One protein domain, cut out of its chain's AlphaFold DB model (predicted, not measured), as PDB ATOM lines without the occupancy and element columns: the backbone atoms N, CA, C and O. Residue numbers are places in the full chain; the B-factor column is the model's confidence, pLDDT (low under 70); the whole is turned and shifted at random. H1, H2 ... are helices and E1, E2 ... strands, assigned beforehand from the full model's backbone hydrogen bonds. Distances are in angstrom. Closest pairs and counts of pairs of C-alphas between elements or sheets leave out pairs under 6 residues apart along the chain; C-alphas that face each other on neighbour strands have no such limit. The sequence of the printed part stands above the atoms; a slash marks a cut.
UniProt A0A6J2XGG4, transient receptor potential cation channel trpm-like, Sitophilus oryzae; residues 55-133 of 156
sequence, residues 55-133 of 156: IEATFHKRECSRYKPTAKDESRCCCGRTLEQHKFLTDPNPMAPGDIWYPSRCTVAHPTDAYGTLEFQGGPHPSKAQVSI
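Overview. This is residues 55 to 133 of the 156 residues of the protein "transient receptor potential cation channel trpm-like" of Sitophilus oryzae (UniProt A0A6J2XGG4). Two two-stranded antiparallel ribbons, E1 with E2 and E3 with E4, follow one another along an elongated model, with a loop-rich head of residues 65 to 102 at the end of the first ribbon and the E3-E4 hairpin as an arm at the other end. The short helix H2 lies within the head, H3 leads from it into E2, and H1 sits near the joint between the ribbons; the tip of the arm, residues 121 to 126, sticks out. The printed part has 79 residues with three named helices and four named strands, in the order H1, E1, H2, H3, E2, E3, E4; the class is mixed, helices and strands, with 32 residues, under half, in named elements. The whole is only just extended, close to loose, with a radius of gyration of the C-alphas of 17.7 A, and spans 57 by 29 by 19 A.

Arrangement. E1, residues 60 to 64, and E2, residues 107 to 111, are antiparallel neighbours at 146 degrees. N 61 and O 110 are within hydrogen-bond range at 2.8 A, as are N 63 and O 108 at 2.9 A. For H3, residues 103 to 106, the closest C-alphas to E1 are those of Cys 64 and Cys 106, 5.6 A apart. For H2, residues 83 to 86, the closest to E1 are those of Cys 64 and His 86, 7.9 A apart. H1, residues 55 to 58, comes closest to E2 at the C-alphas of Glu 56 and Pro 111, 5.6 A apart. E3, residues 115 to 119, and E4, residues 128 to 132, form a hairpin, antiparallel at 154 degrees; N 118 and O 129 are 3.0 A apart, within hydrogen-bond range. E2 and E3 are apart, and H2 and H3 are apart. The three helices are too short for any O i to N i+4 pair; the one O i to N i+3 pair is within range in H1 and in H2, but not in H3.

Along the chain. E1 runs 13.1 A from C-alpha 60 at (55.678, 4.017, 18.408), and E2 also covers 13.1 A. E3 measures 13.0 A and E4 13.2 A, ending with C-alpha 132 at (59.408, 6.568, 28.430). H1 begins with C-alpha 55 at (59.494, 11.082, 21.772) and is 5.2 A long; H2 is 5.1 A and H3 5.4 A.

Size, cuts and confidence. The C-alphas farthest apart are those of Pro 97 and Pro 124, 58.0 A. The printed part has no cut. The links E1 to H2, of 18 residues, and H2 to H3, of 16 residues, are long. The mean pLDDT of the printed part is 77.0; residues 87 to 94, residue 97 and residues 123 to 133 are under 70.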
ATOM      1  N   ILE A  55      59.875  12.396  21.249       75.31
ATOM      2  CA  ILE A  55      59.494  11.082  21.772       75.31
ATOM      3  C   ILE A  55      58.366  10.482  20.926       75.31
ATOM      4  O   ILE A  55      58.514   9.359  20.452       75.31
ATOM      5  N   GLU A  56      57.297  11.234  20.661       74.62
ATOM      6  CA  GLU A  56      56.202  10.816  19.770       74.62
ATOM      7  C   GLU A  56      56.667  10.624  18.321       74.62
ATOM      8  O   GLU A  56      56.112   9.801  17.598       74.62
ATOM      9  N   ALA A  57      57.690  11.370  17.890       73.44
ATOM     10  CA  ALA A  57      58.272  11.229  16.556       73.44
ATOM     11  C   ALA A  57      59.145   9.968  16.416       73.44
ATOM     12  O   ALA A  57      59.245   9.401  15.327       73.44
ATOM     13  N   THR A  58      59.781   9.519  17.503       77.75
ATOM     14  CA  THR A  58      60.771   8.427  17.465       77.75
ATOM     15  C   THR A  58      60.184   7.089  17.913       77.75
ATOM     16  O   THR A  58      60.537   6.037  17.375       77.75
ATOM     17  N   PHE A  59      59.280   7.100  18.893       79.00
ATOM     18  CA  PHE A  59      58.769   5.898  19.535       79.00
ATOM     19  C   PHE A  59      57.301   5.669  19.203       79.00
ATOM     20  O   PHE A  59      56.441   6.523  19.395       79.00
ATOM     21  N   HIS A  60      57.019   4.455  18.746       80.12
ATOM     22  CA  HIS A  60      55.678   4.017  18.408       80.12
ATOM     23  C   HIS A  60      55.320   2.824  19.283       80.12
ATOM     24  O   HIS A  60      56.120   1.895  19.418       80.12
ATOM     25  N   LYS A  61      54.115   2.832  19.855       83.56
ATOM     26  CA  LYS A  61      53.524   1.622  20.426       83.56
ATOM     27  C   LYS A  61      53.032   0.724  19.292       83.56
ATOM     28  O   LYS A  61      52.743   1.197  18.194       83.56
ATOM     29  N   ARG A  62      52.956  -0.583  19.532       85.50
ATOM     30  CA  ARG A  62      52.375  -1.543  18.586       85.50
ATOM     31  C   ARG A  62      51.158  -2.191  19.206       85.50
ATOM     32  O   ARG A  62      51.246  -2.722  20.308       85.50
ATOM     33  N   GLU A  63      50.056  -2.197  18.474       86.38
ATOM     34  CA  GLU A  63      48.804  -2.792  18.924       86.38
ATOM     35  C   GLU A  63      48.355  -3.873  17.944       86.38
ATOM     36  O   GLU A  63      48.482  -3.714  16.734       86.38
ATOM     37  N   CYS A  64      47.870  -5.006  18.456       87.75
ATOM     38  CA  CYS A  64      47.368  -6.095  17.617       87.75
ATOM     39  C   CYS A  64      46.122  -5.638  16.846       87.75
ATOM     40  O   CYS A  64      45.148  -5.239  17.481       87.75
ATOM     41  N   SER A  65      46.153  -5.732  15.515       86.25
ATOM     42  CA  SER A  65      45.074  -5.317  14.605       86.25
ATOM     43  C   SER A  65      44.291  -6.487  14.011       86.25
ATOM     44  O   SER A  65      43.203  -6.309  13.475       86.25
ATOM     45  N   ARG A  66      44.818  -7.713  14.108       83.75
ATOM     46  CA  ARG A  66      44.185  -8.912  13.540       83.75
ATOM     47  C   ARG A  66      44.039  -9.985  14.599       83.75
ATOM     48  O   ARG A  66      45.028 -10.390  15.211       83.75
ATOM     49  N   TYR A  67      42.814 -10.461  14.786       85.06
ATOM     50  CA  TYR A  67      42.539 -11.530  15.732       85.06
ATOM     51  C   TYR A  67      43.104 -12.856  15.222       85.06
ATOM     52  O   TYR A  67      42.821 -13.272  14.094       85.06
ATOM     53  N   LYS A  68      43.896 -13.522  16.065       86.88
ATOM     54  CA  LYS A  68      44.361 -14.889  15.841       86.88
ATOM     55  C   LYS A  68      44.229 -15.722  17.102       86.88
ATOM     56  O   LYS A  68      44.950 -15.413  18.050       86.88
ATOM     57  N   PRO A  69      43.366 -16.750  17.114       86.12
ATOM     58  CA  PRO A  69      43.178 -17.583  18.290       86.12
ATOM     59  C   PRO A  69      44.476 -18.295  18.671       86.12
ATOM     60  O   PRO A  69      45.283 -18.673  17.818       86.12
ATOM     61  N   THR A  70      44.679 -18.463  19.972       84.94
ATOM     62  CA  THR A  70      45.795 -19.235  20.515       84.94
ATOM     63  C   THR A  70      45.456 -20.720  20.433       84.94
ATOM     64  O   THR A  70      44.315 -21.100  20.657       84.94
ATOM     65  N   ALA A  71      46.445 -21.586  20.198       84.69
ATOM     66  CA  ALA A  71      46.222 -23.036  20.111       84.69
ATOM     67  C   ALA A  71      45.594 -23.661  21.378       84.69
ATOM     68  O   ALA A  71      45.026 -24.743  21.305       84.69
ATOM     69  N   LYS A  72      45.724 -22.996  22.534       85.69
ATOM     70  CA  LYS A  72      45.150 -23.435  23.814       85.69
ATOM     71  C   LYS A  72      43.727 -22.924  24.042       85.69
ATOM     72  O   LYS A  72      42.926 -23.649  24.608       85.69
ATOM     73  N   ASP A  73      43.440 -21.703  23.592       84.38
ATOM     74  CA  ASP A  73      42.201 -20.979  23.873       84.38
ATOM     75  C   ASP A  73      41.749 -20.231  22.612       84.38
ATOM     76  O   ASP A  73      42.338 -19.211  22.236       84.38
ATOM     77  N   GLU A  74      40.664 -20.693  21.989       85.75
ATOM     78  CA  GLU A  74      40.100 -20.049  20.793       85.75
ATOM     79  C   GLU A  74      39.496 -18.670  21.091       85.75
ATOM     80  O   GLU A  74      39.375 -17.840  20.197       85.75
ATOM     81  N   SER A  75      39.182 -18.384  22.357       85.88
ATOM     82  CA  SER A  75      38.655 -17.092  22.809       85.88
ATOM     83  C   SER A  75      39.737 -16.032  23.058       85.88
ATOM     84  O   SER A  75      39.419 -14.840  23.181       85.88
ATOM     85  N   ARG A  76      41.025 -16.412  23.068       88.69
ATOM     86  CA  ARG A  76      42.155 -15.501  23.305       88.69
ATOM     87  C   ARG A  76      43.054 -15.365  22.085       88.69
ATOM     88  O   ARG A  76      43.558 -16.346  21.542       88.69
ATOM     89  N   CYS A  77      43.344 -14.123  21.710       88.06
ATOM     90  CA  CYS A  77      44.288 -13.831  20.644       88.06
ATOM     91  C   CYS A  77      45.733 -14.148  21.075       88.06
ATOM     92  O   CYS A  77      46.065 -14.008  22.249       88.06
ATOM     93  N   CYS A  78      46.637 -14.415  20.126       87.12
ATOM     94  CA  CYS A  78      48.083 -14.514  20.380       87.12
ATOM     95  C   CYS A  78      48.705 -13.275  21.066       87.12
ATOM     96  O   CYS A  78      49.795 -13.373  21.615       87.12
ATOM     97  N   CYS A  79      48.033 -12.116  21.056       85.31
ATOM     98  CA  CYS A  79      48.452 -10.932  21.816       85.31
ATOM     99  C   CYS A  79      47.989 -10.929  23.289       85.31
ATOM    100  O   CYS A  79      48.215  -9.951  23.994       85.31
ATOM    101  N   GLY A  80      47.291 -11.973  23.744       87.62
ATOM    102  CA  GLY A  80      46.755 -12.116  25.102       87.62
ATOM    103  C   GLY A  80      45.368 -11.501  25.327       87.62
ATOM    104  O   GLY A  80      44.729 -11.813  26.332       87.62
ATOM    105  N   ARG A  81      44.877 -10.669  24.398       86.75
ATOM    106  CA  ARG A  81      43.558 -10.017  24.484       86.75
ATOM    107  C   ARG A  81      42.420 -10.949  24.057       86.75
ATOM    108  O   ARG A  81      42.588 -11.762  23.145       86.75
ATOM    109  N   THR A  82      41.257 -10.818  24.693       88.50
ATOM    110  CA  THR A  82      40.033 -11.538  24.296       88.50
ATOM    111  C   THR A  82      39.447 -10.959  23.007       88.50
ATOM    112  O   THR A  82      39.801  -9.854  22.588       88.50
ATOM    113  N   LEU A  83      38.531 -11.693  22.365       83.62
ATOM    114  CA  LEU A  83      37.843 -11.216  21.157       83.62
ATOM    115  C   LEU A  83      37.113  -9.878  21.389       83.62
ATOM    116  O   LEU A  83      37.151  -8.994  20.536       83.62
ATOM    117  N   GLU A  84      36.508  -9.690  22.563       83.88
ATOM    118  CA  GLU A  84      35.799  -8.457  22.936       83.88
ATOM    119  C   GLU A  84      36.730  -7.246  23.029       83.88
ATOM    120  O   GLU A  84      36.407  -6.179  22.510       83.88
ATOM    121  N   GLN A  85      37.915  -7.426  23.616       83.75
ATOM    122  CA  GLN A  85      38.944  -6.386  23.715       83.75
ATOM    123  C   GLN A  85      39.546  -6.021  22.351       83.75
ATOM    124  O   GLN A  85      40.148  -4.960  22.204       83.75
ATOM    125  N   HIS A  86      39.399  -6.894  21.352       80.38
ATOM    126  CA  HIS A  86      39.910  -6.675  20.004       80.38
ATOM    127  C   HIS A  86      38.990  -5.791  19.150       80.38
ATOM    128  O   HIS A  86      39.494  -5.124  18.249       80.38
ATOM    129  N   LYS A  87      37.680  -5.731  19.449       64.12
ATOM    130  CA  LYS A  87      36.657  -5.044  18.629       64.12
ATOM    131  C   LYS A  87      37.001  -3.596  18.259       64.12
ATOM    132  O   LYS A  87      36.581  -3.125  17.210       64.12
ATOM    133  N   PHE A  88      37.766  -2.899  19.095       64.38
ATOM    134  CA  PHE A  88      38.135  -1.495  18.881       64.38
ATOM    135  C   PHE A  88      39.320  -1.290  17.926       64.38
ATOM    136  O   PHE A  88      39.544  -0.176  17.468       64.38
ATOM    137  N   LEU A  89      40.086  -2.346  17.642       65.75
ATOM    138  CA  LEU A  89      41.345  -2.284  16.888       65.75
ATOM    139  C   LEU A  89      41.374  -3.255  15.703       65.75
ATOM    140  O   LEU A  89      42.367  -3.314  14.983       65.75
ATOM    141  N   THR A  90      40.330  -4.072  15.537       64.31
ATOM    142  CA  THR A  90      40.267  -5.072  14.473       64.31
ATOM    143  C   THR A  90      39.992  -4.447  13.122       64.31
ATOM    144  O   THR A  90      38.951  -3.819  12.928       64.31
ATOM    145  N   ASP A  91      40.846  -4.772  12.156       65.19
ATOM    146  CA  ASP A  91      40.431  -4.773  10.760       65.19
ATOM    147  C   ASP A  91      39.256  -5.762  10.600       65.19
ATOM    148  O   ASP A  91      39.312  -6.867  11.153       65.19
ATOM    149  N   PRO A  92      38.201  -5.430   9.830       61.69
ATOM    150  CA  PRO A  92      37.018  -6.282   9.673       61.69
ATOM    151  C   PRO A  92      37.306  -7.623   8.977       61.69
ATOM    152  O   PRO A  92      36.419  -8.464   8.880       61.69
ATOM    153  N   ASN A  93      38.536  -7.836   8.495       64.94
ATOM    154  CA  ASN A  93      38.943  -9.057   7.817       64.94
ATOM    155  C   ASN A  93      39.736  -9.996   8.758       64.94
ATOM    156  O   ASN A  93      40.947  -9.796   8.953       64.94
ATOM    157  N   PRO A  94      39.097 -11.031   9.338       67.88
ATOM    158  CA  PRO A  94      39.795 -12.033  10.133       67.88
ATOM    159  C   PRO A  94      40.841 -12.757   9.278       67.88
ATOM    160  O   PRO A  94      40.694 -12.960   8.077       67.88
ATOM    161  N   MET A  95      41.967 -13.107   9.892       70.75
ATOM    162  CA  MET A  95      43.077 -13.715   9.167       70.75
ATOM    163  C   MET A  95      42.762 -15.193   8.878       70.75
ATOM    164  O   MET A  95      42.326 -15.900   9.788       70.75
ATOM    165  N   ALA A  96      42.997 -15.658   7.647       73.88
ATOM    166  CA  ALA A  96      42.501 -16.940   7.139       73.88
ATOM    167  C   ALA A  96      42.958 -18.146   7.990       73.88
ATOM    168  O   ALA A  96      44.014 -18.083   8.639       73.88
ATOM    169  N   PRO A  97      42.192 -19.253   8.020       69.75
ATOM    170  CA  PRO A  97      42.623 -20.479   8.687       69.75
ATOM    171  C   PRO A  97      43.945 -20.966   8.071       69.75
ATOM    172  O   PRO A  97      44.049 -21.119   6.859       69.75
ATOM    173  N   GLY A  98      44.979 -21.139   8.901       75.19
ATOM    174  CA  GLY A  98      46.338 -21.516   8.475       75.19
ATOM    175  C   GLY A  98      47.359 -20.370   8.408       75.19
ATOM    176  O   GLY A  98      48.560 -20.625   8.401       75.19
ATOM    177  N   ASP A  99      46.928 -19.108   8.433       80.38
ATOM    178  CA  ASP A  99      47.864 -17.980   8.523       80.38
ATOM    179  C   ASP A  99      48.563 -17.934   9.898       80.38
ATOM    180  O   ASP A  99      47.910 -17.976  10.946       80.38
ATOM    181  N   ILE A 100      49.884 -17.743   9.895       83.69
ATOM    182  CA  ILE A 100      50.722 -17.649  11.102       83.69
ATOM    183  C   ILE A 100      50.716 -16.217  11.653       83.69
ATOM    184  O   ILE A 100      50.822 -15.244  10.899       83.69
ATOM    185  N   TRP A 101      50.612 -16.075  12.979       84.06
ATOM    186  CA  TRP A 101      50.712 -14.776  13.645       84.06
ATOM    187  C   TRP A 101      52.151 -14.253  13.599       84.06
ATOM    188  O   TRP A 101      53.071 -14.883  14.117       84.06
ATOM    189  N   TYR A 102      52.336 -13.071  13.009       84.75
ATOM    190  CA  TYR A 102      53.621 -12.377  12.983       84.75
ATOM    191  C   TYR A 102      53.456 -10.950  13.503       84.75
ATOM    192  O   TYR A 102      52.565 -10.243  13.023       84.75
ATOM    193  N   PRO A 103      54.352 -10.455  14.380       81.31
ATOM    194  CA  PRO A 103      54.278  -9.085  14.880       81.31
ATOM    195  C   PRO A 103      54.209  -8.037  13.765       81.31
ATOM    196  O   PRO A 103      53.487  -7.057  13.879       81.31
ATOM    197  N   SER A 104      54.913  -8.240  12.652       83.12
ATOM    198  CA  SER A 104      54.906  -7.314  11.513       83.12
ATOM    199  C   SER A 104      53.576  -7.256  10.754       83.12
ATOM    200  O   SER A 104      53.286  -6.217  10.174       83.12
ATOM    201  N   ARG A 105      52.794  -8.345  10.744       82.19
ATOM    202  CA  ARG A 105      51.541  -8.479   9.973       82.19
ATOM    203  C   ARG A 105      50.280  -8.341  10.816       82.19
ATOM    204  O   ARG A 105      49.213  -8.065  10.278       82.19
ATOM    205  N   CYS A 106      50.389  -8.617  12.109       84.75
ATOM    206  CA  CYS A 106      49.256  -8.675  13.024       84.75
ATOM    207  C   CYS A 106      49.228  -7.501  13.999       84.75
ATOM    208  O   CYS A 106      48.296  -7.426  14.791       84.75
ATOM    209  N   THR A 107      50.231  -6.615  13.972       86.69
ATOM    210  CA  THR A 107      50.247  -5.392  14.784       86.69
ATOM    211  C   THR A 107      50.436  -4.151  13.922       86.69
ATOM    212  O   THR A 107      51.186  -4.178  12.946       86.69
ATOM    213  N   VAL A 108      49.795  -3.058  14.327       85.94
ATOM    214  CA  VAL A 108      49.899  -1.729  13.719       85.94
ATOM    215  C   VAL A 108      50.645  -0.805  14.675       85.94
ATOM    216  O   VAL A 108      50.522  -0.919  15.895       85.94
ATOM    217  N   ALA A 109      51.476   0.074  14.118       83.69
ATOM    218  CA  ALA A 109      52.191   1.082  14.887       83.69
ATOM    219  C   ALA A 109      51.286   2.294  15.141       83.69
ATOM    220  O   ALA A 109      50.707   2.843  14.207       83.69
ATOM    221  N   HIS A 110      51.220   2.736  16.392       80.31
ATOM    222  CA  HIS A 110      50.555   3.961  16.814       80.31
ATOM    223  C   HIS A 110      51.562   4.872  17.528       80.31
ATOM    224  O   HIS A 110      52.529   4.368  18.108       80.31
ATOM    225  N   PRO A 111      51.380   6.203  17.497       78.94
ATOM    226  CA  PRO A 111      52.207   7.110  18.292       78.94
ATOM    227  C   PRO A 111      52.135   6.718  19.776       78.94
ATOM    228  O   PRO A 111      51.076   6.312  20.261       78.94
ATOM    229  N   THR A 112      53.267   6.782  20.484       80.62
ATOM    230  CA  THR A 112      53.280   6.500  21.925       80.62
ATOM    231  C   THR A 112      52.734   7.691  22.708       80.62
ATOM    232  O   THR A 112      53.204   8.812  22.554       80.62
ATOM    233  N   ASP A 113      51.752   7.432  23.561       77.12
ATOM    234  CA  ASP A 113      51.194   8.348  24.561       77.12
ATOM    235  C   ASP A 113      51.786   8.099  25.961       77.12
ATOM    236  O   ASP A 113      51.533   8.844  26.903       77.12
ATOM    237  N   ALA A 114      52.618   7.062  26.105       75.00
ATOM    238  CA  ALA A 114      53.214   6.639  27.367       75.00
ATOM    239  C   ALA A 114      54.568   7.323  27.633       75.00
ATOM    240  O   ALA A 114      55.611   6.672  27.778       75.00
ATOM    241  N   TYR A 115      54.556   8.652  27.688       73.56
ATOM    242  CA  TYR A 115      55.703   9.462  28.088       73.56
ATOM    243  C   TYR A 115      55.289  10.456  29.175       73.56
ATOM    244  O   TYR A 115      54.196  11.011  29.150       73.56
ATOM    245  N   GLY A 116      56.153  10.671  30.165       73.75
ATOM    246  CA  GLY A 116      55.828  11.575  31.262       73.75
ATOM    247  C   GLY A 116      56.888  11.620  32.352       73.75
ATOM    248  O   GLY A 116      57.887  10.899  32.331       73.75
ATOM    249  N   THR A 117      56.660  12.497  33.325       74.31
ATOM    250  CA  THR A 117      57.458  12.545  34.551       74.31
ATOM    251  C   THR A 117      56.739  11.744  35.624       74.31
ATOM    252  O   THR A 117      55.609  12.065  35.978       74.31
ATOM    253  N   LEU A 118      57.398  10.708  36.137       74.00
ATOM    254  CA  LEU A 118      56.925   9.974  37.305       74.00
ATOM    255  C   LEU A 118      57.505  10.633  38.561       74.00
ATOM    256  O   LEU A 118      58.719  10.847  38.664       74.00
ATOM    257  N   GLU A 119      56.624  10.972  39.500       73.62
ATOM    258  CA  GLU A 119      56.989  11.464  40.828       73.62
ATOM    259  C   GLU A 119      56.843  10.324  41.837       73.62
ATOM    260  O   GLU A 119      55.765   9.754  42.004       73.62
ATOM    261  N   PHE A 120      57.940   9.973  42.507       77.69
ATOM    262  CA  PHE A 120      57.914   8.950  43.548       77.69
ATOM    263  C   PHE A 120      57.424   9.571  44.856       77.69
ATOM    264  O   PHE A 120      58.096  10.431  45.428       77.69
ATOM    265  N   GLN A 121      56.269   9.127  45.351       77.19
ATOM    266  CA  GLN A 121      55.793   9.497  46.685       77.19
ATOM    267  C   GLN A 121      56.327   8.501  47.725       77.19
ATOM    268  O   GLN A 121      56.259   7.293  47.515       77.19
ATOM    269  N   GLY A 122      56.879   9.009  48.834       70.25
ATOM    270  CA  GLY A 122      57.358   8.193  49.965       70.25
ATOM    271  C   GLY A 122      58.848   8.316  50.317       70.25
ATOM    272  O   GLY A 122      59.293   7.663  51.257       70.25
ATOM    273  N   GLY A 123      59.629   9.137  49.605       66.50
ATOM    274  CA  GLY A 123      61.029   9.425  49.948       66.50
ATOM    275  C   GLY A 123      61.200  10.708  50.782       66.50
ATOM    276  O   GLY A 123      60.397  11.628  50.639       66.50
ATOM    277  N   PRO A 124      62.266  10.829  51.603       65.50
ATOM    278  CA  PRO A 124      62.571  12.051  52.367       65.50
ATOM    279  C   PRO A 124      62.881  13.269  51.478       65.50
ATOM    280  O   PRO A 124      62.813  14.407  51.940       65.50
ATOM    281  N   HIS A 125      63.186  13.043  50.197       57.38
ATOM    282  CA  HIS A 125      63.331  14.083  49.185       57.38
ATOM    283  C   HIS A 125      62.492  13.734  47.946       57.38
ATOM    284  O   HIS A 125      62.583  12.597  47.468       57.38
ATOM    285  N   PRO A 126      61.716  14.681  47.384       53.69
ATOM    286  CA  PRO A 126      61.051  14.465  46.107       53.69
ATOM    287  C   PRO A 126      62.111  14.299  45.013       53.69
ATOM    288  O   PRO A 126      62.928  15.189  44.780       53.69
ATOM    289  N   SER A 127      62.106  13.150  44.336       60.97
ATOM    290  CA  SER A 127      62.949  12.891  43.166       60.97
ATOM    291  C   SER A 127      62.058  12.693  41.940       60.97
ATOM    292  O   SER A 127      61.069  11.962  41.985       60.97
ATOM    293  N   LYS A 128      62.379  13.403  40.851       60.75
ATOM    294  CA  LYS A 128      61.661  13.323  39.573       60.75
ATOM    295  C   LYS A 128      62.473  12.487  38.595       60.75
ATOM    296  O   LYS A 128      63.653  12.768  38.389       60.75
ATOM    297  N   ALA A 129      61.837  11.507  37.961       66.44
ATOM    298  CA  ALA A 129      62.436  10.747  36.871       66.44
ATOM    299  C   ALA A 129      61.613  10.921  35.592       66.44
ATOM    300  O   ALA A 129      60.385  10.839  35.603       66.44
ATOM    301  N   GLN A 130      62.308  11.155  34.480       69.81
ATOM    302  CA  GLN A 130      61.710  11.087  33.148       69.81
ATOM    303  C   GLN A 130      61.586   9.616  32.759       69.81
ATOM    304  O   GLN A 130      62.577   8.885  32.821       69.81
ATOM    305  N   VAL A 131      60.394   9.185  32.353       61.91
ATOM    306  CA  VAL A 131      60.146   7.804  31.934       61.91
ATOM    307  C   VAL A 131      59.507   7.802  30.555       61.91
ATOM    308  O   VAL A 131      58.584   8.560  30.262       61.91
ATOM    309  N   SER A 132      60.024   6.923  29.704       52.69
ATOM    310  CA  SER A 132      59.408   6.568  28.430       52.69
ATOM    311  C   SER A 132      59.217   5.057  28.415       52.69
ATOM    312  O   SER A 132      60.164   4.309  28.663       52.69
ATOM    313  N   ILE A 133      57.983   4.605  28.183       69.88
ATOM    314  CA  ILE A 133      57.689   3.182  28.006       69.88
ATOM    315  C   ILE A 133      57.830   2.885  26.515       69.88
ATOM    316  O   ILE A 133      57.091   3.416  25.687       69.88
TER     317      ILE A 133